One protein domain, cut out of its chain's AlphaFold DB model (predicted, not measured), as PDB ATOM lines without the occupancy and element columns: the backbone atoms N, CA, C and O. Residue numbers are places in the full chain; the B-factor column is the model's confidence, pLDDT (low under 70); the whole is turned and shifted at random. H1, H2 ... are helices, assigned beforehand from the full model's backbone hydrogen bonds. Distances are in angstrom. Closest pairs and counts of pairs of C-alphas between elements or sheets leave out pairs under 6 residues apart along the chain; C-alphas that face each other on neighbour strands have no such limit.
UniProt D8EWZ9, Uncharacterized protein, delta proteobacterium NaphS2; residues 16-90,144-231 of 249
ATOM      1  N   GLU A  16     -39.171 -64.224 -34.602       76.81
ATOM      2  CA  GLU A  16     -40.135 -63.873 -35.637       76.81
ATOM      3  C   GLU A  16     -40.358 -62.364 -35.762       76.81
ATOM      4  O   GLU A  16     -40.446 -61.863 -36.879       76.81
ATOM      5  N   MET A  17     -40.397 -61.610 -34.656       80.88
ATOM      6  CA  MET A  17     -40.617 -60.161 -34.719       80.88
ATOM      7  C   MET A  17     -39.430 -59.458 -35.385       80.88
ATOM      8  O   MET A  17     -39.630 -58.636 -36.280       80.88
ATOM      9  N   ILE A  18     -38.196 -59.818 -35.011       80.56
ATOM     10  CA  ILE A  18     -36.992 -59.271 -35.647       80.56
ATOM     11  C   ILE A  18     -36.861 -59.737 -37.093       80.56
ATOM     12  O   ILE A  18     -36.483 -58.940 -37.945       80.56
ATOM     13  N   LEU A  19     -37.194 -60.989 -37.407       85.94
ATOM     14  CA  LEU A  19     -37.159 -61.479 -38.785       85.94
ATOM     15  C   LEU A  19     -38.206 -60.777 -39.664       85.94
ATOM     16  O   LEU A  19     -37.894 -60.401 -40.796       85.94
ATOM     17  N   ASN A  20     -39.400 -60.511 -39.130       88.38
ATOM     18  CA  ASN A  20     -40.432 -59.722 -39.802       88.38
ATOM     19  C   ASN A  20     -39.978 -58.272 -40.003       88.38
ATOM     20  O   ASN A  20     -40.082 -57.744 -41.110       88.38
ATOM     21  N   PHE A  21     -39.401 -57.643 -38.974       89.69
ATOM     22  CA  PHE A  21     -38.819 -56.304 -39.084       89.69
ATOM     23  C   PHE A  21     -37.680 -56.266 -40.117       89.69
ATOM     24  O   PHE A  21     -37.596 -55.355 -40.945       89.69
ATOM     25  N   ASN A  22     -36.837 -57.302 -40.128       90.62
ATOM     26  CA  ASN A  22     -35.742 -57.475 -41.070       90.62
ATOM     27  C   ASN A  22     -36.250 -57.547 -42.518       90.62
ATOM     28  O   ASN A  22     -35.673 -56.879 -43.379       90.62
ATOM     29  N   GLY A  23     -37.312 -58.319 -42.769       89.75
ATOM     30  CA  GLY A  23     -37.971 -58.431 -44.073       89.75
ATOM     31  C   GLY A  23     -38.681 -57.142 -44.496       89.75
ATOM     32  O   GLY A  23     -38.520 -56.697 -45.629       89.75
ATOM     33  N   MET A  24     -39.371 -56.470 -43.570       89.38
ATOM     34  CA  MET A  24     -39.991 -55.165 -43.825       89.38
ATOM     35  C   MET A  24     -38.951 -54.128 -44.274       89.38
ATOM     36  O   MET A  24     -39.198 -53.375 -45.214       89.38
ATOM     37  N   MET A  25     -37.772 -54.082 -43.640       90.19
ATOM     38  CA  MET A  25     -36.694 -53.190 -44.080       90.19
ATOM     39  C   MET A  25     -36.230 -53.503 -45.509       90.19
ATOM     40  O   MET A  25     -35.978 -52.571 -46.270       90.19
ATOM     41  N   GLU A  26     -36.126 -54.781 -45.888       91.50
ATOM     42  CA  GLU A  26     -35.762 -55.195 -47.255       91.50
ATOM     43  C   GLU A  26     -36.825 -54.752 -48.273       91.50
ATOM     44  O   GLU A  26     -36.483 -54.195 -49.316       91.50
ATOM     45  N   GLU A  27     -38.110 -54.891 -47.938       87.44
ATOM     46  CA  GLU A  27     -39.212 -54.400 -48.770       87.44
ATOM     47  C   GLU A  27     -39.140 -52.875 -48.951       87.44
ATOM     48  O   GLU A  27     -39.186 -52.371 -50.073       87.44
ATOM     49  N   LYS A  28     -38.964 -52.112 -47.861       84.94
ATOM     50  CA  LYS A  28     -38.855 -50.643 -47.935       84.94
ATOM     51  C   LYS A  28     -37.610 -50.177 -48.688       84.94
ATOM     52  O   LYS A  28     -37.670 -49.129 -49.324       84.94
ATOM     53  N   ALA A  29     -36.518 -50.937 -48.635       84.81
ATOM     54  CA  ALA A  29     -35.302 -50.664 -49.394       84.81
ATOM     55  C   ALA A  29     -35.500 -50.841 -50.908       84.81
ATOM     56  O   ALA A  29     -34.931 -50.081 -51.690       84.81
ATOM     57  N   ALA A  30     -36.314 -51.820 -51.316       76.56
ATOM     58  CA  ALA A  30     -36.601 -52.108 -52.722       76.56
ATOM     59  C   ALA A  30     -37.528 -51.069 -53.375       76.56
ATOM     60  O   ALA A  30     -37.492 -50.867 -54.589       76.56
ATOM     61  N   VAL A  31     -38.363 -50.390 -52.588       62.25
ATOM     62  CA  VAL A  31     -39.259 -49.347 -53.095       62.25
ATOM     63  C   VAL A  31     -38.478 -48.034 -53.232       62.25
ATOM     64  O   VAL A  31     -37.885 -47.563 -52.265       62.25
ATOM     65  N   HIS A  32     -38.539 -47.374 -54.398       61.91
ATOM     66  CA  HIS A  32     -37.928 -46.057 -54.692       61.91
ATOM     67  C   HIS A  32     -38.480 -44.872 -53.853       61.91
ATOM     68  O   HIS A  32     -38.545 -43.739 -54.320       61.91
ATOM     69  N   LYS A  33     -38.934 -45.111 -52.619       73.25
ATOM     70  CA  LYS A  33     -39.584 -44.143 -51.726       73.25
ATOM     71  C   LYS A  33     -38.827 -43.931 -50.413       73.25
ATOM     72  O   LYS A  33     -39.413 -43.384 -49.478       73.25
ATOM     73  N   LEU A  34     -37.560 -44.341 -50.315       88.44
ATOM     74  CA  LEU A  34     -36.732 -44.018 -49.150       88.44
ATOM     75  C   LEU A  34     -36.674 -42.498 -48.955       88.44
ATOM     76  O   LEU A  34     -36.312 -41.753 -49.862       88.44
ATOM     77  N   ASN A  35     -37.077 -42.050 -47.769       93.31
ATOM     78  CA  ASN A  35     -37.040 -40.656 -47.349       93.31
ATOM     79  C   ASN A  35     -36.968 -40.563 -45.821       93.31
ATOM     80  O   ASN A  35     -37.175 -41.561 -45.125       93.31
ATOM     81  N   GLU A  36     -36.719 -39.361 -45.294       95.12
ATOM     82  CA  GLU A  36     -36.578 -39.127 -43.849       95.12
ATOM     83  C   GLU A  36     -37.778 -39.652 -43.042       95.12
ATOM     84  O   GLU A  36     -37.581 -40.262 -41.994       95.12
ATOM     85  N   LYS A  37     -39.018 -39.507 -43.536       94.44
ATOM     86  CA  LYS A  37     -40.216 -39.985 -42.820       94.44
ATOM     87  C   LYS A  37     -40.242 -41.507 -42.695       94.44
ATOM     88  O   LYS A  37     -40.565 -42.019 -41.629       94.44
ATOM     89  N   VAL A  38     -39.894 -42.223 -43.766       94.25
ATOM     90  CA  VAL A  38     -39.817 -43.694 -43.748       94.25
ATOM     91  C   VAL A  38     -38.729 -44.155 -42.781       94.25
ATOM     92  O   VAL A  38     -38.971 -45.046 -41.974       94.25
ATOM     93  N   LEU A  39     -37.557 -43.521 -42.815       96.00
ATOM     94  CA  LEU A  39     -36.442 -43.869 -41.932       96.00
ATOM     95  C   LEU A  39     -36.769 -43.598 -40.456       96.00
ATOM     96  O   LEU A  39     -36.455 -44.419 -39.600       96.00
ATOM     97  N   LEU A  40     -37.441 -42.482 -40.157       95.81
ATOM     98  CA  LEU A  40     -37.915 -42.169 -38.807       95.81
ATOM     99  C   LEU A  40     -38.972 -43.158 -38.327       95.81
ATOM    100  O   LEU A  40     -38.943 -43.557 -37.171       95.81
ATOM    101  N   HIS A  41     -39.882 -43.574 -39.206       93.75
ATOM    102  CA  HIS A  41     -40.863 -44.593 -38.862       93.75
ATOM    103  C   HIS A  41     -40.192 -45.926 -38.510       93.75
ATOM    104  O   HIS A  41     -40.522 -46.505 -37.482       93.75
ATOM    105  N   LEU A  42     -39.207 -46.372 -39.300       93.81
ATOM    106  CA  LEU A  42     -38.419 -47.570 -38.987       93.81
ATOM    107  C   LEU A  42     -37.680 -47.436 -37.651       93.81
ATOM    108  O   LEU A  42     -37.644 -48.390 -36.880       93.81
ATOM    109  N   LEU A  43     -37.107 -46.263 -37.372       94.75
ATOM    110  CA  LEU A  43     -36.406 -46.003 -36.118       94.75
ATOM    111  C   LEU A  43     -37.349 -46.050 -34.913       94.75
ATOM    112  O   LEU A  43     -37.032 -46.706 -33.930       94.75
ATOM    113  N   ASN A  44     -38.513 -45.404 -35.009       92.88
ATOM    114  CA  ASN A  44     -39.514 -45.424 -33.945       92.88
ATOM    115  C   ASN A  44     -40.030 -46.846 -33.700       92.88
ATOM    116  O   ASN A  44     -40.093 -47.271 -32.555       92.88
ATOM    117  N   LEU A  45     -40.317 -47.604 -34.766       90.81
ATOM    118  CA  LEU A  45     -40.709 -49.007 -34.642       90.81
ATOM    119  C   LEU A  45     -39.631 -49.837 -33.942       90.81
ATOM    120  O   LEU A  45     -39.965 -50.655 -33.096       90.81
ATOM    121  N   LEU A  46     -38.353 -49.625 -34.277       90.81
ATOM    122  CA  LEU A  46     -37.237 -50.300 -33.616       90.81
ATOM    123  C   LEU A  46     -37.152 -49.925 -32.126       90.81
ATOM    124  O   LEU A  46     -36.962 -50.803 -31.288       90.81
ATOM    125  N   ASP A  47     -37.309 -48.644 -31.795       89.81
ATOM    126  CA  ASP A  47     -37.247 -48.139 -30.417       89.81
ATOM    127  C   ASP A  47     -38.446 -48.572 -29.556       89.81
ATOM    128  O   ASP A  47     -38.326 -48.645 -28.336       89.81
ATOM    129  N   GLU A  48     -39.579 -48.902 -30.175       85.81
ATOM    130  CA  GLU A  48     -40.761 -49.473 -29.513       85.81
ATOM    131  C   GLU A  48     -40.649 -50.993 -29.280       85.81
ATOM    132  O   GLU A  48     -41.492 -51.578 -28.597       85.81
ATOM    133  N   THR A  49     -39.620 -51.659 -29.821       77.19
ATOM    134  CA  THR A  49     -39.417 -53.098 -29.597       77.19
ATOM    135  C   THR A  49     -38.810 -53.406 -28.227       77.19
ATOM    136  O   THR A  49     -38.048 -52.623 -27.666       77.19
ATOM    137  N   ALA A  50     -39.077 -54.607 -27.705       65.44
ATOM    138  CA  ALA A  50     -38.519 -55.075 -26.434       65.44
ATOM    139  C   ALA A  50     -37.019 -55.448 -26.495       65.44
ATOM    140  O   ALA A  50     -36.441 -55.781 -25.466       65.44
ATOM    141  N   PHE A  51     -36.372 -55.385 -27.667       66.62
ATOM    142  CA  PHE A  51     -34.993 -55.858 -27.893       66.62
ATOM    143  C   PHE A  51     -33.909 -54.854 -27.470       66.62
ATOM    144  O   PHE A  51     -32.776 -54.920 -27.945       66.62
ATOM    145  N   VAL A  52     -34.251 -53.878 -26.630       64.25
ATOM    146  CA  VAL A  52     -33.362 -52.771 -26.266       64.25
ATOM    147  C   VAL A  52     -32.034 -53.330 -25.743       64.25
ATOM    148  O   VAL A  52     -32.011 -54.058 -24.759       64.25
ATOM    149  N   GLN A  53     -30.933 -52.966 -26.415       68.31
ATOM    150  CA  GLN A  53     -29.542 -53.381 -26.147       68.31
ATOM    151  C   GLN A  53     -29.096 -54.772 -26.642       68.31
ATOM    152  O   GLN A  53     -27.923 -55.099 -26.460       68.31
ATOM    153  N   SER A  54     -29.924 -55.554 -27.346       84.94
ATOM    154  CA  SER A  54     -29.462 -56.823 -27.934       84.94
ATOM    155  C   SER A  54     -28.637 -56.623 -29.219       84.94
ATOM    156  O   SER A  54     -28.703 -55.586 -29.892       84.94
ATOM    157  N   ASN A  55     -27.864 -57.639 -29.620       89.31
ATOM    158  CA  ASN A  55     -27.134 -57.625 -30.897       89.31
ATOM    159  C   ASN A  55     -28.078 -57.414 -32.097       89.31
ATOM    160  O   ASN A  55     -27.716 -56.738 -33.064       89.31
ATOM    161  N   LEU A  56     -29.301 -57.952 -32.027       89.81
ATOM    162  CA  LEU A  56     -30.322 -57.799 -33.066       89.81
ATOM    163  C   LEU A  56     -30.798 -56.349 -33.183       89.81
ATOM    164  O   LEU A  56     -30.975 -55.844 -34.296       89.81
ATOM    165  N   TYR A  57     -30.946 -55.664 -32.049       91.12
ATOM    166  CA  TYR A  57     -31.269 -54.245 -32.009       91.12
ATOM    167  C   TYR A  57     -30.166 -53.397 -32.648       91.12
ATOM    168  O   TYR A  57     -30.441 -52.602 -33.548       91.12
ATOM    169  N   TRP A  58     -28.905 -53.610 -32.257       93.31
ATOM    170  CA  TRP A  58     -27.783 -52.840 -32.801       93.31
ATOM    171  C   TRP A  58     -27.587 -53.077 -34.299       93.31
ATOM    172  O   TRP A  58     -27.397 -52.121 -35.051       93.31
ATOM    173  N   LEU A  59     -27.715 -54.320 -34.773       94.31
ATOM    174  CA  LEU A  59     -27.684 -54.595 -36.210       94.31
ATOM    175  C   LEU A  59     -28.851 -53.944 -36.949       94.31
ATOM    176  O   LEU A  59     -28.654 -53.405 -38.036       94.31
ATOM    177  N   SER A  60     -30.048 -53.937 -36.368       94.50
ATOM    178  CA  SER A  60     -31.208 -53.267 -36.963       94.50
ATOM    179  C   SER A  60     -31.004 -51.751 -37.048       94.50
ATOM    180  O   SER A  60     -31.258 -51.157 -38.097       94.50
ATOM    181  N   LEU A  61     -30.457 -51.127 -36.000       95.62
ATOM    182  CA  LEU A  61     -30.102 -49.707 -35.998       95.62
ATOM    183  C   LEU A  61     -29.052 -49.392 -37.074       95.62
ATOM    184  O   LEU A  61     -29.199 -48.423 -37.822       95.62
ATOM    185  N   ALA A  62     -28.024 -50.237 -37.200       96.44
ATOM    186  CA  ALA A  62     -27.010 -50.104 -38.240       96.44
ATOM    187  C   ALA A  62     -27.616 -50.238 -39.645       96.44
ATOM    188  O   ALA A  62     -27.282 -49.451 -40.526       96.44
ATOM    189  N   ARG A  63     -28.579 -51.146 -39.859       96.12
ATOM    190  CA  ARG A  63     -29.304 -51.249 -41.138       96.12
ATOM    191  C   ARG A  63     -30.083 -49.980 -41.467       96.12
ATOM    192  O   ARG A  63     -30.043 -49.537 -42.614       96.12
ATOM    193  N   ILE A  64     -30.746 -49.364 -40.487       96.81
ATOM    194  CA  ILE A  64     -31.421 -48.070 -40.682       96.81
ATOM    195  C   ILE A  64     -30.398 -46.981 -41.042       96.81
ATOM    196  O   ILE A  64     -30.657 -46.174 -41.935       96.81
ATOM    197  N   ASN A  65     -29.220 -46.978 -40.407       97.38
ATOM    198  CA  ASN A  65     -28.130 -46.065 -40.758       97.38
ATOM    199  C   ASN A  65     -27.650 -46.266 -42.205       97.38
ATOM    200  O   ASN A  65     -27.532 -45.290 -42.945       97.38
ATOM    201  N   GLU A  66     -27.460 -47.512 -42.644       96.25
ATOM    202  CA  GLU A  66     -27.107 -47.834 -44.031       96.25
ATOM    203  C   GLU A  66     -28.163 -47.318 -45.022       96.25
ATOM    204  O   GLU A  66     -27.812 -46.662 -46.004       96.25
ATOM    205  N   LEU A  67     -29.455 -47.529 -44.743       95.38
ATOM    206  CA  LEU A  67     -30.540 -46.993 -45.574       95.38
ATOM    207  C   LEU A  67     -30.540 -45.462 -45.613       95.38
ATOM    208  O   LEU A  67     -30.762 -44.874 -46.671       95.38
ATOM    209  N   ALA A  68     -30.270 -44.808 -44.484       96.31
ATOM    210  CA  ALA A  68     -30.190 -43.356 -44.410       96.31
ATOM    211  C   ALA A  68     -28.995 -42.799 -45.207       96.31
ATOM    212  O   ALA A  68     -29.141 -41.779 -45.880       96.31
ATOM    213  N   ILE A  69     -27.843 -43.481 -45.194       95.56
ATOM    214  CA  ILE A  69     -26.676 -43.114 -46.012       95.56
ATOM    215  C   ILE A  69     -27.000 -43.259 -47.498       95.56
ATOM    216  O   ILE A  69     -26.703 -42.352 -48.273       95.56
ATOM    217  N   ILE A  70     -27.622 -44.371 -47.898       93.75
ATOM    218  CA  ILE A  70     -28.019 -44.605 -49.293       93.75
ATOM    219  C   ILE A  70     -29.027 -43.545 -49.748       93.75
ATOM    220  O   ILE A  70     -28.882 -42.978 -50.828       93.75
ATOM    221  N   CYS A  71     -30.009 -43.219 -48.904       94.19
ATOM    222  CA  CYS A  71     -30.987 -42.168 -49.164       94.19
ATOM    223  C   CYS A  71     -30.313 -40.797 -49.359       94.19
ATOM    224  O   CYS A  71     -30.575 -40.126 -50.354       94.19
ATOM    225  N   ALA A  72     -29.384 -40.417 -48.477       94.94
ATOM    226  CA  ALA A  72     -28.640 -39.164 -48.605       94.94
ATOM    227  C   ALA A  72     -27.733 -39.140 -49.847       94.94
ATOM    228  O   ALA A  72     -27.619 -38.105 -50.500       94.94
ATOM    229  N   GLY A  73     -27.126 -40.279 -50.197       92.75
ATOM    230  CA  GLY A  73     -26.407 -40.465 -51.454       92.75
ATOM    231  C   GLY A  73     -27.311 -40.173 -52.647       92.75
ATOM    232  O   GLY A  73     -27.037 -39.241 -53.394       92.75
ATOM    233  N   ASN A  74     -28.443 -40.871 -52.762       91.25
ATOM    234  CA  ASN A  74     -29.407 -40.671 -53.847       91.25
ATOM    235  C   ASN A  74     -29.884 -39.213 -53.945       91.25
ATOM    236  O   ASN A  74     -29.964 -38.670 -55.046       91.25
ATOM    237  N   TYR A  75     -30.154 -38.549 -52.819       93.12
ATOM    238  CA  TYR A  75     -30.489 -37.122 -52.810       93.12
ATOM    239  C   TYR A  75     -29.353 -36.252 -53.354       93.12
ATOM    240  O   TYR A  75     -29.593 -35.369 -54.177       93.12
ATOM    241  N   ALA A  76     -28.106 -36.511 -52.949       91.94
ATOM    242  CA  ALA A  76     -26.949 -35.774 -53.449       91.94
ATOM    243  C   ALA A  76     -26.767 -35.963 -54.963       91.94
ATOM    244  O   ALA A  76     -26.504 -34.993 -55.673       91.94
ATOM    245  N   GLU A  77     -26.959 -37.185 -55.459       88.62
ATOM    246  CA  GLU A  77     -26.831 -37.520 -56.879       88.62
ATOM    247  C   GLU A  77     -27.886 -36.838 -57.762       88.62
ATOM    248  O   GLU A  77     -27.616 -36.525 -58.923       88.62
ATOM    249  N   ASN A  78     -29.063 -36.563 -57.196       89.12
ATOM    250  CA  ASN A  78     -30.172 -35.888 -57.869       89.12
ATOM    251  C   ASN A  78     -30.218 -34.371 -57.611       89.12
ATOM    252  O   ASN A  78     -31.184 -33.717 -57.997       89.12
ATOM    253  N   CYS A  79     -29.177 -33.795 -56.997       91.25
ATOM    254  CA  CYS A  79     -29.114 -32.380 -56.604       91.25
ATOM    255  C   CYS A  79     -30.195 -31.940 -55.597       91.25
ATOM    256  O   CYS A  79     -30.473 -30.749 -55.454       91.25
ATOM    257  N   GLU A  80     -30.780 -32.868 -54.840       92.88
ATOM    258  CA  GLU A  80     -31.783 -32.578 -53.810       92.88
ATOM    259  C   GLU A  80     -31.108 -32.124 -52.501       92.88
ATOM    260  O   GLU A  80     -31.257 -32.721 -51.434       92.88
ATOM    261  N   PHE A  81     -30.320 -31.047 -52.574       92.88
ATOM    262  CA  PHE A  81     -29.424 -30.612 -51.493       92.88
ATOM    263  C   PHE A  81     -30.143 -30.290 -50.182       92.88
ATOM    264  O   PHE A  81     -29.586 -30.516 -49.108       92.88
ATOM    265  N   ALA A  82     -31.380 -29.791 -50.248       93.62
ATOM    266  CA  ALA A  82     -32.191 -29.557 -49.058       93.62
ATOM    267  C   ALA A  82     -32.479 -30.867 -48.306       93.62
ATOM    268  O   ALA A  82     -32.359 -30.899 -47.085       93.62
ATOM    269  N   LEU A  83     -32.771 -31.952 -49.032       95.50
ATOM    270  CA  LEU A  83     -33.055 -33.265 -48.453       95.50
ATOM    271  C   LEU A  83     -31.787 -33.939 -47.912       95.50
ATOM    272  O   LEU A  83     -31.823 -34.565 -46.854       95.50
ATOM    273  N   VAL A  84     -30.639 -33.751 -48.578       96.06
ATOM    274  CA  VAL A  84     -29.334 -34.130 -48.003       96.06
ATOM    275  C   VAL A  84     -29.097 -33.378 -46.695       96.06
ATOM    276  O   VAL A  84     -28.739 -33.977 -45.679       96.06
ATOM    277  N   GLY A  85     -29.322 -32.061 -46.719       95.88
ATOM    278  CA  GLY A  85     -29.225 -31.193 -45.556       95.88
ATOM    279  C   GLY A  85     -30.106 -31.686 -44.417       95.88
ATOM    280  O   GLY A  85     -29.645 -31.729 -43.287       95.88
ATOM    281  N   ASP A  86     -31.321 -32.139 -44.698       97.00
ATOM    282  CA  ASP A  86     -32.238 -32.673 -43.691       97.00
ATOM    283  C   ASP A  86     -31.736 -33.939 -43.001       97.00
ATOM    284  O   ASP A  86     -31.848 -34.065 -41.777       97.00
ATOM    285  N   LEU A  87     -31.098 -34.839 -43.744       97.50
ATOM    286  CA  LEU A  87     -30.527 -36.050 -43.161       97.50
ATOM    287  C   LEU A  87     -29.218 -35.789 -42.402       97.50
ATOM    288  O   LEU A  87     -28.990 -36.429 -41.374       97.50
ATOM    289  N   LEU A  88     -28.365 -34.874 -42.879       96.56
ATOM    290  CA  LEU A  88     -26.998 -34.687 -42.367       96.56
ATOM    291  C   LEU A  88     -26.800 -33.491 -41.432       96.56
ATOM    292  O   LEU A  88     -25.978 -33.574 -40.525       96.56
ATOM    293  N   MET A  89     -27.483 -32.370 -41.666       94.12
ATOM    294  CA  MET A  89     -27.111 -31.073 -41.082       94.12
ATOM    295  C   MET A  89     -28.254 -30.370 -40.354       94.12
ATOM    296  O   MET A  89     -28.043 -29.846 -39.264       94.12
ATOM    297  N   ASN A  90     -29.456 -30.349 -40.926       95.38
ATOM    298  CA  ASN A  90     -30.594 -29.606 -40.404       95.38
ATOM    299  C   ASN A  90     -31.256 -30.410 -39.284       95.38
ATOM    300  O   ASN A  90     -31.883 -31.438 -39.564       95.38
ATOM    301  N   LEU A 144     -30.922 -36.717 -38.745       98.06
ATOM    302  CA  LEU A 144     -31.096 -38.161 -38.564       98.06
ATOM    303  C   LEU A 144     -29.768 -38.934 -38.577       98.06
ATOM    304  O   LEU A 144     -29.544 -39.767 -37.702       98.06
ATOM    305  N   LEU A 145     -28.874 -38.656 -39.526       97.94
ATOM    306  CA  LEU A 145     -27.605 -39.378 -39.650       97.94
ATOM    307  C   LEU A 145     -26.647 -39.114 -38.475       97.94
ATOM    308  O   LEU A 145     -26.155 -40.097 -37.917       97.94
ATOM    309  N   PRO A 146     -26.422 -37.857 -38.029       97.75
ATOM    310  CA  PRO A 146     -25.683 -37.593 -36.794       97.75
ATOM    311  C   PRO A 146     -26.288 -38.281 -35.569       97.75
ATOM    312  O   PRO A 146     -25.551 -38.846 -34.769       97.75
ATOM    313  N   HIS A 147     -27.620 -38.295 -35.456       97.81
ATOM    314  CA  HIS A 147     -28.302 -38.958 -34.349       97.81
ATOM    315  C   HIS A 147     -28.050 -40.473 -34.335       97.81
ATOM    316  O   HIS A 147     -27.689 -41.021 -33.297       97.81
ATOM    317  N   LEU A 148     -28.207 -41.147 -35.480       97.81
ATOM    318  CA  LEU A 148     -27.945 -42.583 -35.604       97.81
ATOM    319  C   LEU A 148     -26.472 -42.911 -35.326       97.81
ATOM    320  O   LEU A 148     -26.188 -43.833 -34.568       97.81
ATOM    321  N   LEU A 149     -25.543 -42.133 -35.894       97.25
ATOM    322  CA  LEU A 149     -24.109 -42.315 -35.662       97.25
ATOM    323  C   LEU A 149     -23.750 -42.128 -34.183       97.25
ATOM    324  O   LEU A 149     -22.975 -42.918 -33.657       97.25
ATOM    325  N   GLY A 150     -24.317 -41.115 -33.518       97.00
ATOM    326  CA  GLY A 150     -24.131 -40.884 -32.085       97.00
ATOM    327  C   GLY A 150     -24.537 -42.105 -31.266       97.00
ATOM    328  O   GLY A 150     -23.711 -42.659 -30.556       97.00
ATOM    329  N   ARG A 151     -25.750 -42.627 -31.490       95.62
ATOM    330  CA  ARG A 151     -26.229 -43.843 -30.808       95.62
ATOM    331  C   ARG A 151     -25.320 -45.054 -31.025       95.62
ATOM    332  O   ARG A 151     -25.107 -45.822 -30.097       95.62
ATOM    333  N   MET A 152     -24.798 -45.234 -32.240       95.44
ATOM    334  CA  MET A 152     -23.874 -46.330 -32.556       95.44
ATOM    335  C   MET A 152     -22.481 -46.140 -31.933       95.44
ATOM    336  O   MET A 152     -21.798 -47.119 -31.657       95.44
ATOM    337  N   LYS A 153     -22.030 -44.898 -31.726       95.56
ATOM    338  CA  LYS A 153     -20.782 -44.618 -30.999       95.56
ATOM    339  C   LYS A 153     -20.950 -44.872 -29.509       95.56
ATOM    340  O   LYS A 153     -20.137 -45.584 -28.929       95.56
ATOM    341  N   ASP A 154     -22.024 -44.339 -28.938       94.56
ATOM    342  CA  ASP A 154     -22.326 -44.414 -27.509       94.56
ATOM    343  C   ASP A 154     -22.598 -45.853 -27.050       94.56
ATOM    344  O   ASP A 154     -22.431 -46.169 -25.876       94.56
ATOM    345  N   SER A 155     -23.000 -46.745 -27.964       92.25
ATOM    346  CA  SER A 155     -23.186 -48.163 -27.651       92.25
ATOM    347  C   SER A 155     -21.871 -48.909 -27.425       92.25
ATOM    348  O   SER A 155     -21.873 -49.974 -26.818       92.25
ATOM    349  N   GLU A 156     -20.766 -48.413 -27.989       92.00
ATOM    350  CA  GLU A 156     -19.468 -49.089 -28.056       92.00
ATOM    351  C   GLU A 156     -19.515 -50.531 -28.613       92.00
ATOM    352  O   GLU A 156     -18.526 -51.264 -28.523       92.00
ATOM    353  N   THR A 157     -20.618 -50.942 -29.248       92.69
ATOM    354  CA  THR A 157     -20.850 -52.328 -29.686       92.69
ATOM    355  C   THR A 157     -20.263 -52.646 -31.055       92.69
ATOM    356  O   THR A 157     -20.066 -53.814 -31.372       92.69
ATOM    357  N   PHE A 158     -19.954 -51.648 -31.880       95.50
ATOM    358  CA  PHE A 158     -19.514 -51.853 -33.265       95.50
ATOM    359  C   PHE A 158     -17.994 -51.908 -33.410       95.50
ATOM    360  O   PHE A 158     -17.254 -51.211 -32.714       95.50
ATOM    361  N   HIS A 159     -17.500 -52.693 -34.370       95.44
ATOM    362  CA  HIS A 159     -16.086 -52.651 -34.745       95.44
ATOM    363  C   HIS A 159     -15.676 -51.252 -35.233       95.44
ATOM    364  O   HIS A 159     -16.392 -50.629 -36.018       95.44
ATOM    365  N   ALA A 160     -14.477 -50.801 -34.848       94.75
ATOM    366  CA  ALA A 160     -13.937 -49.502 -35.264       94.75
ATOM    367  C   ALA A 160     -13.928 -49.341 -36.794       94.75
ATOM    368  O   ALA A 160     -14.411 -48.346 -37.315       94.75
ATOM    369  N   SER A 161     -13.531 -50.387 -37.525       95.00
ATOM    370  CA  SER A 161     -13.522 -50.389 -38.994       95.00
ATOM    371  C   SER A 161     -14.906 -50.176 -39.626       95.00
ATOM    372  O   SER A 161     -15.015 -49.626 -40.726       95.00
ATOM    373  N   HIS A 162     -15.981 -50.602 -38.955       95.12
ATOM    374  CA  HIS A 162     -17.338 -50.326 -39.413       95.12
ATOM    375  C   HIS A 162     -17.706 -48.857 -39.189       95.12
ATOM    376  O   HIS A 162     -18.224 -48.224 -40.114       95.12
ATOM    377  N   MET A 163     -17.377 -48.316 -38.013       96.25
ATOM    378  CA  MET A 163     -17.606 -46.911 -37.669       96.25
ATOM    379  C   MET A 163     -16.831 -45.970 -38.597       96.25
ATOM    380  O   MET A 163     -17.435 -45.081 -39.197       96.25
ATOM    381  N   ASP A 164     -15.549 -46.246 -38.843       95.44
ATOM    382  CA  ASP A 164     -14.711 -45.501 -39.793       95.44
ATOM    383  C   ASP A 164     -15.319 -45.518 -41.203       95.44
ATOM    384  O   ASP A 164     -15.352 -44.512 -41.919       95.44
ATOM    385  N   SER A 165     -15.865 -46.670 -41.614       94.56
ATOM    386  CA  SER A 165     -16.536 -46.798 -42.905       94.56
ATOM    387  C   SER A 165     -17.833 -45.990 -42.980       94.56
ATOM    388  O   SER A 165     -18.185 -45.550 -44.077       94.56
ATOM    389  N   ILE A 166     -18.580 -45.831 -41.886       94.94
ATOM    390  CA  ILE A 166     -19.770 -44.969 -41.841       94.94
ATOM    391  C   ILE A 166     -19.342 -43.509 -41.981       94.94
ATOM    392  O   ILE A 166     -19.804 -42.830 -42.896       94.94
ATOM    393  N   GLU A 167     -18.405 -43.050 -41.155       95.62
ATOM    394  CA  GLU A 167     -17.934 -41.662 -41.169       95.62
ATOM    395  C   GLU A 167     -17.359 -41.252 -42.524       95.62
ATOM    396  O   GLU A 167     -17.718 -40.205 -43.066       95.62
ATOM    397  N   SER A 168     -16.531 -42.111 -43.122       93.94
ATOM    398  CA  SER A 168     -15.966 -41.896 -44.457       93.94
ATOM    399  C   SER A 168     -17.054 -41.696 -45.521       93.94
ATOM    400  O   SER A 168     -16.941 -40.822 -46.387       93.94
ATOM    401  N   ARG A 169     -18.150 -42.463 -45.449       93.62
ATOM    402  CA  ARG A 169     -19.271 -42.345 -46.392       93.62
ATOM    403  C   ARG A 169     -20.127 -41.112 -46.133       93.62
ATOM    404  O   ARG A 169     -20.517 -40.466 -47.099       93.62
ATOM    405  N   LEU A 170     -20.360 -40.740 -44.875       94.69
ATOM    406  CA  LEU A 170     -21.048 -39.491 -44.529       94.69
ATOM    407  C   LEU A 170     -20.266 -38.273 -45.026       94.69
ATOM    408  O   LEU A 170     -20.837 -37.397 -45.674       94.69
ATOM    409  N   LYS A 171     -18.946 -38.260 -44.802       93.75
ATOM    410  CA  LYS A 171     -18.051 -37.225 -45.327       93.75
ATOM    411  C   LYS A 171     -18.138 -37.140 -46.845       93.75
ATOM    412  O   LYS A 171     -18.274 -36.056 -47.391       93.75
ATOM    413  N   ARG A 172     -18.133 -38.280 -47.532       91.81
ATOM    414  CA  ARG A 172     -18.275 -38.324 -48.989       91.81
ATOM    415  C   ARG A 172     -19.604 -37.744 -49.483       91.81
ATOM    416  O   ARG A 172     -19.579 -37.057 -50.501       91.81
ATOM    417  N   VAL A 173     -20.731 -38.014 -48.811       93.44
ATOM    418  CA  VAL A 173     -22.021 -37.380 -49.151       93.44
ATOM    419  C   VAL A 173     -21.899 -35.863 -49.001       93.44
ATOM    420  O   VAL A 173     -22.216 -35.135 -49.938       93.44
ATOM    421  N   ALA A 174     -21.369 -35.388 -47.870       93.62
ATOM    422  CA  ALA A 174     -21.188 -33.959 -47.620       93.62
ATOM    423  C   ALA A 174     -20.259 -33.290 -48.652       93.62
ATOM    424  O   ALA A 174     -20.610 -32.246 -49.200       93.62
ATOM    425  N   ASP A 175     -19.119 -33.910 -48.966       90.94
ATOM    426  CA  ASP A 175     -18.151 -33.421 -49.953       90.94
ATOM    427  C   ASP A 175     -18.773 -33.347 -51.356       90.94
ATOM    428  O   ASP A 175     -18.592 -32.354 -52.062       90.94
ATOM    429  N   LEU A 176     -19.523 -34.381 -51.766       89.88
ATOM    430  CA  LEU A 176     -20.225 -34.397 -53.051       89.88
ATOM    431  C   LEU A 176     -21.265 -33.275 -53.113       89.88
ATOM    432  O   LEU A 176     -21.264 -32.491 -54.059       89.88
ATOM    433  N   THR A 177     -22.118 -33.162 -52.097       91.75
ATOM    434  CA  THR A 177     -23.148 -32.121 -52.021       91.75
ATOM    435  C   THR A 177     -22.544 -30.722 -52.031       91.75
ATOM    436  O   THR A 177     -22.996 -29.876 -52.801       91.75
ATOM    437  N   GLY A 178     -21.498 -30.481 -51.238       91.31
ATOM    438  CA  GLY A 178     -20.793 -29.201 -51.213       91.31
ATOM    439  C   GLY A 178     -20.183 -28.859 -52.569       91.31
ATOM    440  O   GLY A 178     -20.353 -27.743 -53.056       91.31
ATOM    441  N   TYR A 179     -19.538 -29.827 -53.226       88.50
ATOM    442  CA  TYR A 179     -18.963 -29.622 -54.553       88.50
ATOM    443  C   TYR A 179     -20.029 -29.278 -55.600       88.50
ATOM    444  O   TYR A 179     -19.899 -28.271 -56.298       88.50
ATOM    445  N   LEU A 180     -21.102 -30.070 -55.689       89.62
ATOM    446  CA  LEU A 180     -22.183 -29.847 -56.653       89.62
ATOM    447  C   LEU A 180     -22.885 -28.498 -56.420       89.62
ATOM    448  O   LEU A 180     -23.160 -27.778 -57.383       89.62
ATOM    449  N   ALA A 181     -23.107 -28.123 -55.157       89.19
ATOM    450  CA  ALA A 181     -23.682 -26.831 -54.794       89.19
ATOM    451  C   ALA A 181     -22.765 -25.658 -55.190       89.19
ATOM    452  O   ALA A 181     -23.234 -24.685 -55.782       89.19
ATOM    453  N   CYS A 182     -21.453 -25.760 -54.943       88.69
ATOM    454  CA  CYS A 182     -20.474 -24.743 -55.347       88.69
ATOM    455  C   CYS A 182     -20.397 -24.568 -56.871       88.69
ATOM    456  O   CYS A 182     -20.259 -23.444 -57.354       88.69
ATOM    457  N   GLN A 183     -20.535 -25.658 -57.630       85.88
ATOM    458  CA  GLN A 183     -20.592 -25.629 -59.097       85.88
ATOM    459  C   GLN A 183     -21.951 -25.150 -59.644       85.88
ATOM    460  O   GLN A 183     -22.113 -25.045 -60.860       85.88
ATOM    461  N   ARG A 184     -22.928 -24.852 -58.770       86.62
ATOM    462  CA  ARG A 184     -24.304 -24.460 -59.130       86.62
ATOM    463  C   ARG A 184     -24.983 -25.485 -60.044       86.62
ATOM    464  O   ARG A 184     -25.702 -25.141 -60.980       86.62
ATOM    465  N   LEU A 185     -24.724 -26.766 -59.790       86.62
ATOM    466  CA  LEU A 185     -25.351 -27.859 -60.520       86.62
ATOM    467  C   LEU A 185     -26.701 -28.156 -59.872       86.62
ATOM    468  O   LEU A 185     -26.779 -28.815 -58.844       86.62
ATOM    469  N   GLU A 186     -27.762 -27.627 -60.471       85.19
ATOM    470  CA  GLU A 186     -29.113 -27.657 -59.891       85.19
ATOM    471  C   GLU A 186     -29.893 -28.941 -60.197       85.19
ATOM    472  O   GLU A 186     -30.924 -29.197 -59.587       85.19
ATOM    473  N   ASN A 187     -29.442 -29.740 -61.166       86.81
ATOM    474  CA  ASN A 187     -30.102 -30.984 -61.551       86.81
ATOM    475  C   ASN A 187     -29.153 -31.932 -62.297       86.81
ATOM    476  O   ASN A 187     -28.073 -31.548 -62.764       86.81
ATOM    477  N   GLN A 188     -29.608 -33.171 -62.488       83.62
ATOM    478  CA  GLN A 188     -28.856 -34.221 -63.172       83.62
ATOM    479  C   GLN A 188     -28.464 -33.850 -64.613       83.62
ATOM    480  O   GLN A 188     -27.368 -34.178 -65.067       83.62
ATOM    481  N   SER A 189     -29.314 -33.114 -65.337       85.69
ATOM    482  CA  SER A 189     -28.989 -32.681 -66.703       85.69
ATOM    483  C   SER A 189     -27.810 -31.701 -66.726       85.69
ATOM    484  O   SER A 189     -26.953 -31.779 -67.611       85.69
ATOM    485  N   SER A 190     -27.724 -30.822 -65.724       86.31
ATOM    486  CA  SER A 190     -26.605 -29.903 -65.525       86.31
ATOM    487  C   SER A 190     -25.329 -30.663 -65.171       86.31
ATOM    488  O   SER A 190     -24.282 -30.356 -65.740       86.31
ATOM    489  N   ILE A 191     -25.416 -31.706 -64.335       86.00
ATOM    490  CA  ILE A 191     -24.279 -32.589 -64.023       86.00
ATOM    491  C   ILE A 191     -23.750 -33.256 -65.297       86.00
ATOM    492  O   ILE A 191     -22.557 -33.176 -65.579       86.00
ATOM    493  N   VAL A 192     -24.619 -33.863 -66.111       85.88
ATOM    494  CA  VAL A 192     -24.204 -34.545 -67.352       85.88
ATOM    495  C   VAL A 192     -23.550 -33.570 -68.333       85.88
ATOM    496  O   VAL A 192     -22.518 -33.883 -68.934       85.88
ATOM    497  N   LYS A 193     -24.118 -32.369 -68.498       87.56
ATOM    498  CA  LYS A 193     -23.538 -31.323 -69.357       87.56
ATOM    499  C   LYS A 193     -22.175 -30.860 -68.847       87.56
ATOM    500  O   LYS A 193     -21.272 -30.651 -69.658       87.56
ATOM    501  N   TRP A 194     -22.032 -30.705 -67.534       88.94
ATOM    502  CA  TRP A 194     -20.780 -30.316 -66.897       88.94
ATOM    503  C   TRP A 194     -19.716 -31.411 -67.038       88.94
ATOM    504  O   TRP A 194     -18.625 -31.120 -67.523       88.94
ATOM    505  N   LEU A 195     -20.052 -32.679 -66.768       87.12
ATOM    506  CA  LEU A 195     -19.135 -33.820 -66.892       87.12
ATOM    507  C   LEU A 195     -18.538 -33.943 -68.297       87.12
ATOM    508  O   LEU A 195     -17.363 -34.256 -68.436       87.12
ATOM    509  N   ARG A 196     -19.299 -33.634 -69.354       88.12
ATOM    510  CA  ARG A 196     -18.778 -33.647 -70.736       88.12
ATOM    511  C   ARG A 196     -17.666 -32.623 -70.982       88.12
ATOM    512  O   ARG A 196     -16.835 -32.842 -71.861       88.12
ATOM    513  N   LYS A 197     -17.664 -31.518 -70.233       89.81
ATOM    514  CA  LYS A 197     -16.711 -30.403 -70.365       89.81
ATOM    515  C   LYS A 197     -15.624 -30.410 -69.288       89.81
ATOM    516  O   LYS A 197     -14.588 -29.790 -69.491       89.81
ATOM    517  N   ALA A 198     -15.859 -31.093 -68.171       87.69
ATOM    518  CA  ALA A 198     -14.946 -31.170 -67.038       87.69
ATOM    519  C   ALA A 198     -13.602 -31.803 -67.430       87.69
ATOM    520  O   ALA A 198     -13.540 -32.619 -68.359       87.69
ATOM    521  N   SER A 199     -12.538 -31.447 -66.709       89.00
ATOM    522  CA  SER A 199     -11.230 -32.089 -66.854       89.00
ATOM    523  C   SER A 199     -11.306 -33.574 -66.451       89.00
ATOM    524  O   SER A 199     -12.206 -33.946 -65.693       89.00
ATOM    525  N   PRO A 200     -10.389 -34.445 -66.912       90.38
ATOM    526  CA  PRO A 200     -10.345 -35.836 -66.454       90.38
ATOM    527  C   PRO A 200     -10.266 -35.953 -64.925       90.38
ATOM    528  O   PRO A 200     -11.022 -36.715 -64.337       90.38
ATOM    529  N   ALA A 201      -9.447 -35.115 -64.276       87.38
ATOM    530  CA  ALA A 201      -9.313 -35.099 -62.821       87.38
ATOM    531  C   ALA A 201     -10.637 -34.753 -62.114       87.38
ATOM    532  O   ALA A 201     -11.015 -35.425 -61.158       87.38
ATOM    533  N   ASP A 202     -11.371 -33.748 -62.602       84.62
ATOM    534  CA  ASP A 202     -12.674 -33.368 -62.046       84.62
ATOM    535  C   ASP A 202     -13.733 -34.458 -62.257       84.62
ATOM    536  O   ASP A 202     -14.519 -34.743 -61.350       84.62
ATOM    537  N   ARG A 203     -13.744 -35.098 -63.436       86.56
ATOM    538  CA  ARG A 203     -14.641 -36.229 -63.724       86.56
ATOM    539  C   ARG A 203     -14.360 -37.393 -62.791       86.56
ATOM    540  O   ARG A 203     -15.287 -37.861 -62.141       86.56
ATOM    541  N   ASP A 204     -13.103 -37.805 -62.662       86.06
ATOM    542  CA  ASP A 204     -12.702 -38.905 -61.781       86.06
ATOM    543  C   ASP A 204     -13.065 -38.601 -60.322       86.06
ATOM    544  O   ASP A 204     -13.591 -39.445 -59.589       86.06
ATOM    545  N   MET A 205     -12.849 -37.356 -59.900       83.50
ATOM    546  CA  MET A 205     -13.176 -36.887 -58.561       83.50
ATOM    547  C   MET A 205     -14.690 -36.927 -58.289       83.50
ATOM    548  O   MET A 205     -15.115 -37.267 -57.184       83.50
ATOM    549  N   VAL A 206     -15.522 -36.604 -59.276       81.31
ATOM    550  CA  VAL A 206     -16.983 -36.651 -59.159       81.31
ATOM    551  C   VAL A 206     -17.507 -38.088 -59.272       81.31
ATOM    552  O   VAL A 206     -18.217 -38.555 -58.382       81.31
ATOM    553  N   GLU A 207     -17.106 -38.842 -60.295       83.19
ATOM    554  CA  GLU A 207     -17.529 -40.230 -60.520       83.19
ATOM    555  C   GLU A 207     -17.130 -41.165 -59.376       83.19
ATOM    556  O   GLU A 207     -17.923 -42.014 -58.951       83.19
ATOM    557  N   SER A 208     -15.929 -40.990 -58.818       82.19
ATOM    558  CA  SER A 208     -15.498 -41.765 -57.654       82.19
ATOM    559  C   SER A 208     -16.414 -41.548 -56.449       82.19
ATOM    560  O   SER A 208     -16.565 -42.480 -55.654       82.19
ATOM    561  N   ARG A 209     -17.076 -40.381 -56.338       77.75
ATOM    562  CA  ARG A 209     -18.059 -40.033 -55.294       77.75
ATOM    563  C   ARG A 209     -19.504 -40.447 -55.605       77.75
ATOM    564  O   ARG A 209     -20.266 -40.617 -54.653       77.75
ATOM    565  N   PHE A 210     -19.835 -40.753 -56.857       73.25
ATOM    566  CA  PHE A 210     -21.098 -41.400 -57.245       73.25
ATOM    567  C   PHE A 210     -21.087 -42.922 -56.953       73.25
ATOM    568  O   PHE A 210     -21.933 -43.455 -56.250       73.25
ATOM    569  N   ARG A 211     -20.034 -43.658 -57.339       64.62
ATOM    570  CA  ARG A 211     -20.050 -45.147 -57.430       64.62
ATOM    571  C   ARG A 211     -20.119 -46.024 -56.145       64.62
ATOM    572  O   ARG A 211     -19.610 -47.138 -56.188       64.62
ATOM    573  N   ARG A 212     -20.635 -45.609 -54.976       62.91
ATOM    574  CA  ARG A 212     -20.490 -46.435 -53.733       62.91
ATOM    575  C   ARG A 212     -21.646 -46.464 -52.734       62.91
ATOM    576  O   ARG A 212     -21.454 -46.983 -51.633       62.91
ATOM    577  N   PHE A 213     -22.823 -45.956 -53.065       74.12
ATOM    578  CA  PHE A 213     -23.986 -46.172 -52.200       74.12
ATOM    579  C   PHE A 213     -24.712 -47.447 -52.634       74.12
ATOM    580  O   PHE A 213     -25.766 -47.400 -53.255       74.12
ATOM    581  N   ASP A 214     -24.090 -48.597 -52.363       84.44
ATOM    582  CA  ASP A 214     -24.698 -49.907 -52.601       84.44
ATOM    583  C   ASP A 214     -25.368 -50.462 -51.335       84.44
ATOM    584  O   ASP A 214     -25.081 -50.060 -50.206       84.44
ATOM    585  N   PHE A 215     -26.267 -51.424 -51.531       91.12
ATOM    586  CA  PHE A 215     -26.980 -52.099 -50.447       91.12
ATOM    587  C   PHE A 215     -26.203 -53.292 -49.866       91.12
ATOM    588  O   PHE A 215     -26.752 -54.045 -49.062       91.12
ATOM    589  N   LYS A 216     -24.933 -53.511 -50.237       93.19
ATOM    590  CA  LYS A 216     -24.190 -54.717 -49.835       93.19
ATOM    591  C   LYS A 216     -24.121 -54.831 -48.317       93.19
ATOM    592  O   LYS A 216     -24.473 -55.869 -47.771       93.19
ATOM    593  N   ARG A 217     -23.706 -53.767 -47.622       93.56
ATOM    594  CA  ARG A 217     -23.620 -53.759 -46.148       93.56
ATOM    595  C   ARG A 217     -24.987 -53.949 -45.497       93.56
ATOM    596  O   ARG A 217     -25.103 -54.765 -44.590       93.56
ATOM    597  N   PHE A 218     -26.008 -53.275 -46.021       94.94
ATOM    598  CA  PHE A 218     -27.392 -53.422 -45.576       94.94
ATOM    599  C   PHE A 218     -27.881 -54.881 -45.632       94.94
ATOM    600  O   PHE A 218     -28.477 -55.362 -44.666       94.94
ATOM    601  N   TYR A 219     -27.599 -55.597 -46.725       95.38
ATOM    602  CA  TYR A 219     -27.962 -57.010 -46.861       95.38
ATOM    603  C   TYR A 219     -27.093 -57.923 -45.992       95.38
ATOM    604  O   TYR A 219     -27.617 -58.834 -45.361       95.38
ATOM    605  N   LEU A 220     -25.783 -57.666 -45.885       96.06
ATOM    606  CA  LEU A 220     -24.901 -58.454 -45.016       96.06
ATOM    607  C   LEU A 220     -25.341 -58.377 -43.544       96.06
ATOM    608  O   LEU A 220     -25.360 -59.401 -42.868       96.06
ATOM    609  N   MET A 221     -25.747 -57.206 -43.051       95.69
ATOM    610  CA  MET A 221     -26.305 -57.085 -41.697       95.69
ATOM    611  C   MET A 221     -27.617 -57.866 -41.545       95.69
ATOM    612  O   MET A 221     -27.835 -58.485 -40.509       95.69
ATOM    613  N   GLY A 222     -28.470 -57.882 -42.575       95.19
ATOM    614  CA  GLY A 222     -29.699 -58.681 -42.565       95.19
ATOM    615  C   GLY A 222     -29.427 -60.186 -42.503       95.19
ATOM    616  O   GLY A 222     -30.096 -60.917 -41.776       95.19
ATOM    617  N   GLU A 223     -28.389 -60.654 -43.194       95.81
ATOM    618  CA  GLU A 223     -27.939 -62.043 -43.091       95.81
ATOM    619  C   GLU A 223     -27.351 -62.371 -41.711       95.81
ATOM    620  O   GLU A 223     -27.598 -63.459 -41.196       95.81
ATOM    621  N   ASP A 224     -26.620 -61.444 -41.080       95.06
ATOM    622  CA  ASP A 224     -26.153 -61.631 -39.698       95.06
ATOM    623  C   ASP A 224     -27.333 -61.724 -38.721       95.06
ATOM    624  O   ASP A 224     -27.346 -62.624 -37.888       95.06
ATOM    625  N   ILE A 225     -28.365 -60.885 -38.872       92.69
ATOM    626  CA  ILE A 225     -29.606 -60.968 -38.082       92.69
ATOM    627  C   ILE A 225     -30.260 -62.348 -38.234       92.69
ATOM    628  O   ILE A 225     -30.581 -62.991 -37.236       92.69
ATOM    629  N   LYS A 226     -30.416 -62.840 -39.472       93.12
ATOM    630  CA  LYS A 226     -31.003 -64.166 -39.742       93.12
ATOM    631  C   LYS A 226     -30.198 -65.305 -39.114       93.12
ATOM    632  O   LYS A 226     -30.783 -66.320 -38.745       93.12
ATOM    633  N   ARG A 227     -28.872 -65.164 -39.028       93.00
ATOM    634  CA  ARG A 227     -27.986 -66.158 -38.405       93.00
ATOM    635  C   ARG A 227     -28.062 -66.103 -36.885       93.00
ATOM    636  O   ARG A 227     -28.285 -67.149 -36.294       93.00
ATOM    637  N   ILE A 228     -28.003 -64.914 -36.283       89.94
ATOM    638  CA  ILE A 228     -28.134 -64.730 -34.826       89.94
ATOM    639  C   ILE A 228     -29.493 -65.232 -34.329       89.94
ATOM    640  O   ILE A 228     -29.569 -65.902 -33.308       89.94
ATOM    641  N   ALA A 229     -30.566 -64.978 -35.083       86.62
ATOM    642  CA  ALA A 229     -31.905 -65.466 -34.753       86.62
ATOM    643  C   ALA A 229     -32.018 -67.006 -34.751       86.62
ATOM    644  O   ALA A 229     -32.934 -67.546 -34.137       86.62
ATOM    645  N   LYS A 230     -31.121 -67.712 -35.456       88.00
ATOM    646  CA  LYS A 230     -31.047 -69.184 -35.478       88.00
ATOM    647  C   LYS A 230     -30.027 -69.739 -34.486       88.00
ATOM    648  O   LYS A 230     -30.209 -70.844 -33.989       88.00
ATOM    649  N   ASP A 231     -28.956 -68.994 -34.252       87.44
ATOM    650  CA  ASP A 231     -27.824 -69.353 -33.412       87.44
ATOM    651  C   ASP A 231     -27.300 -68.093 -32.711       87.44
ATOM    652  O   ASP A 231     -26.567 -67.291 -33.296       87.44
TER     653      ASP A 231
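This is residues 16 to 90 and 144 to 231 of the 249 residues of an uncharacterized protein of delta proteobacterium NaphS2 (UniProt D8EWZ9). A bundle of roughly aligned helices is built round the long H3, with H1, H2, H5, H6 and H9 running up and down about it and the short H4 folded back along one end of H3. At that same end a small head of H7 and H8 lengthens the body, H8 packing on H6. The printed part has 163 residues, with nine named helices, H1 to H9 in order, and no named strand; the class is all helix. It is compact, with a radius of gyration of the C-alphas of 17.0 A, yet elongated in outline, spanning 54 by 30 by 26 A.

H3, residues 55 to 77, is the hub and touches six helices. H9, residues 216 to 228, touches it at a shallow tilt of 13 degrees, opposite ways; their closest C-alphas, of Arg 63 and Phe 218, are 5.3 A apart. H2, residues 36 to 47, forms a hairpin with H3, closest at the C-alphas of Leu 39 and Ile 64, 6.7 A. H4, residues 81 to 88, forms another, closest at the C-alphas of Ala 72 and Val 84, 5.1 A. H5, residues 144 to 154, touches H3 at a shallow tilt of 33 degrees, only just short of steep; the C-alphas of Asn 65 and Leu 148 are closest, 6.2 A. H6, residues 160 to 182, touches H3 with residues 169 to 177 alone, closest at the C-alphas of Ala 76 and Thr 177, 5.5 A. H1, residues 16 to 30, only just touches H3, with 3 pairs of C-alphas within 8 A, the closest those of Ala 29 and Leu 67, 7.1 A. H8, residues 200 to 210, touches H6 at a steep tilt of 55 degrees, closest at the C-alphas of Leu 176 and Arg 209, 6.4 A. H7, residues 188 to 197, touches no helix but is near H8. In H1 to H6 and H9 every O i to N i+4 pair is within hydrogen-bond range; in H7 5 of 6 are, in H8 6 of 7.

H3 measures 32.9 A from first to last C-alpha, H6 32.5 A, H1 21.0 A and H9 18.5 A. H1 begins at C-alpha 16, (-40.135, -63.873, -35.637). H3 begins at C-alpha 55, (-27.134, -57.625, -30.897), and H9 ends at C-alpha 228, (-28.134, -64.730, -34.826).

The two C-alphas farthest apart, of Ala 50 and Lys 197, are 54.9 A apart. Residues 91 to 143 are not printed, and C-alphas 90 and 144 stand 8.8 A apart across the cut. Of the links that are printed whole, H2 to H3 is short and the others are tight. The mean pLDDT of the printed part is 89.7; residues 31 to 32, 50 to 53 and 211 to 212 are under 70.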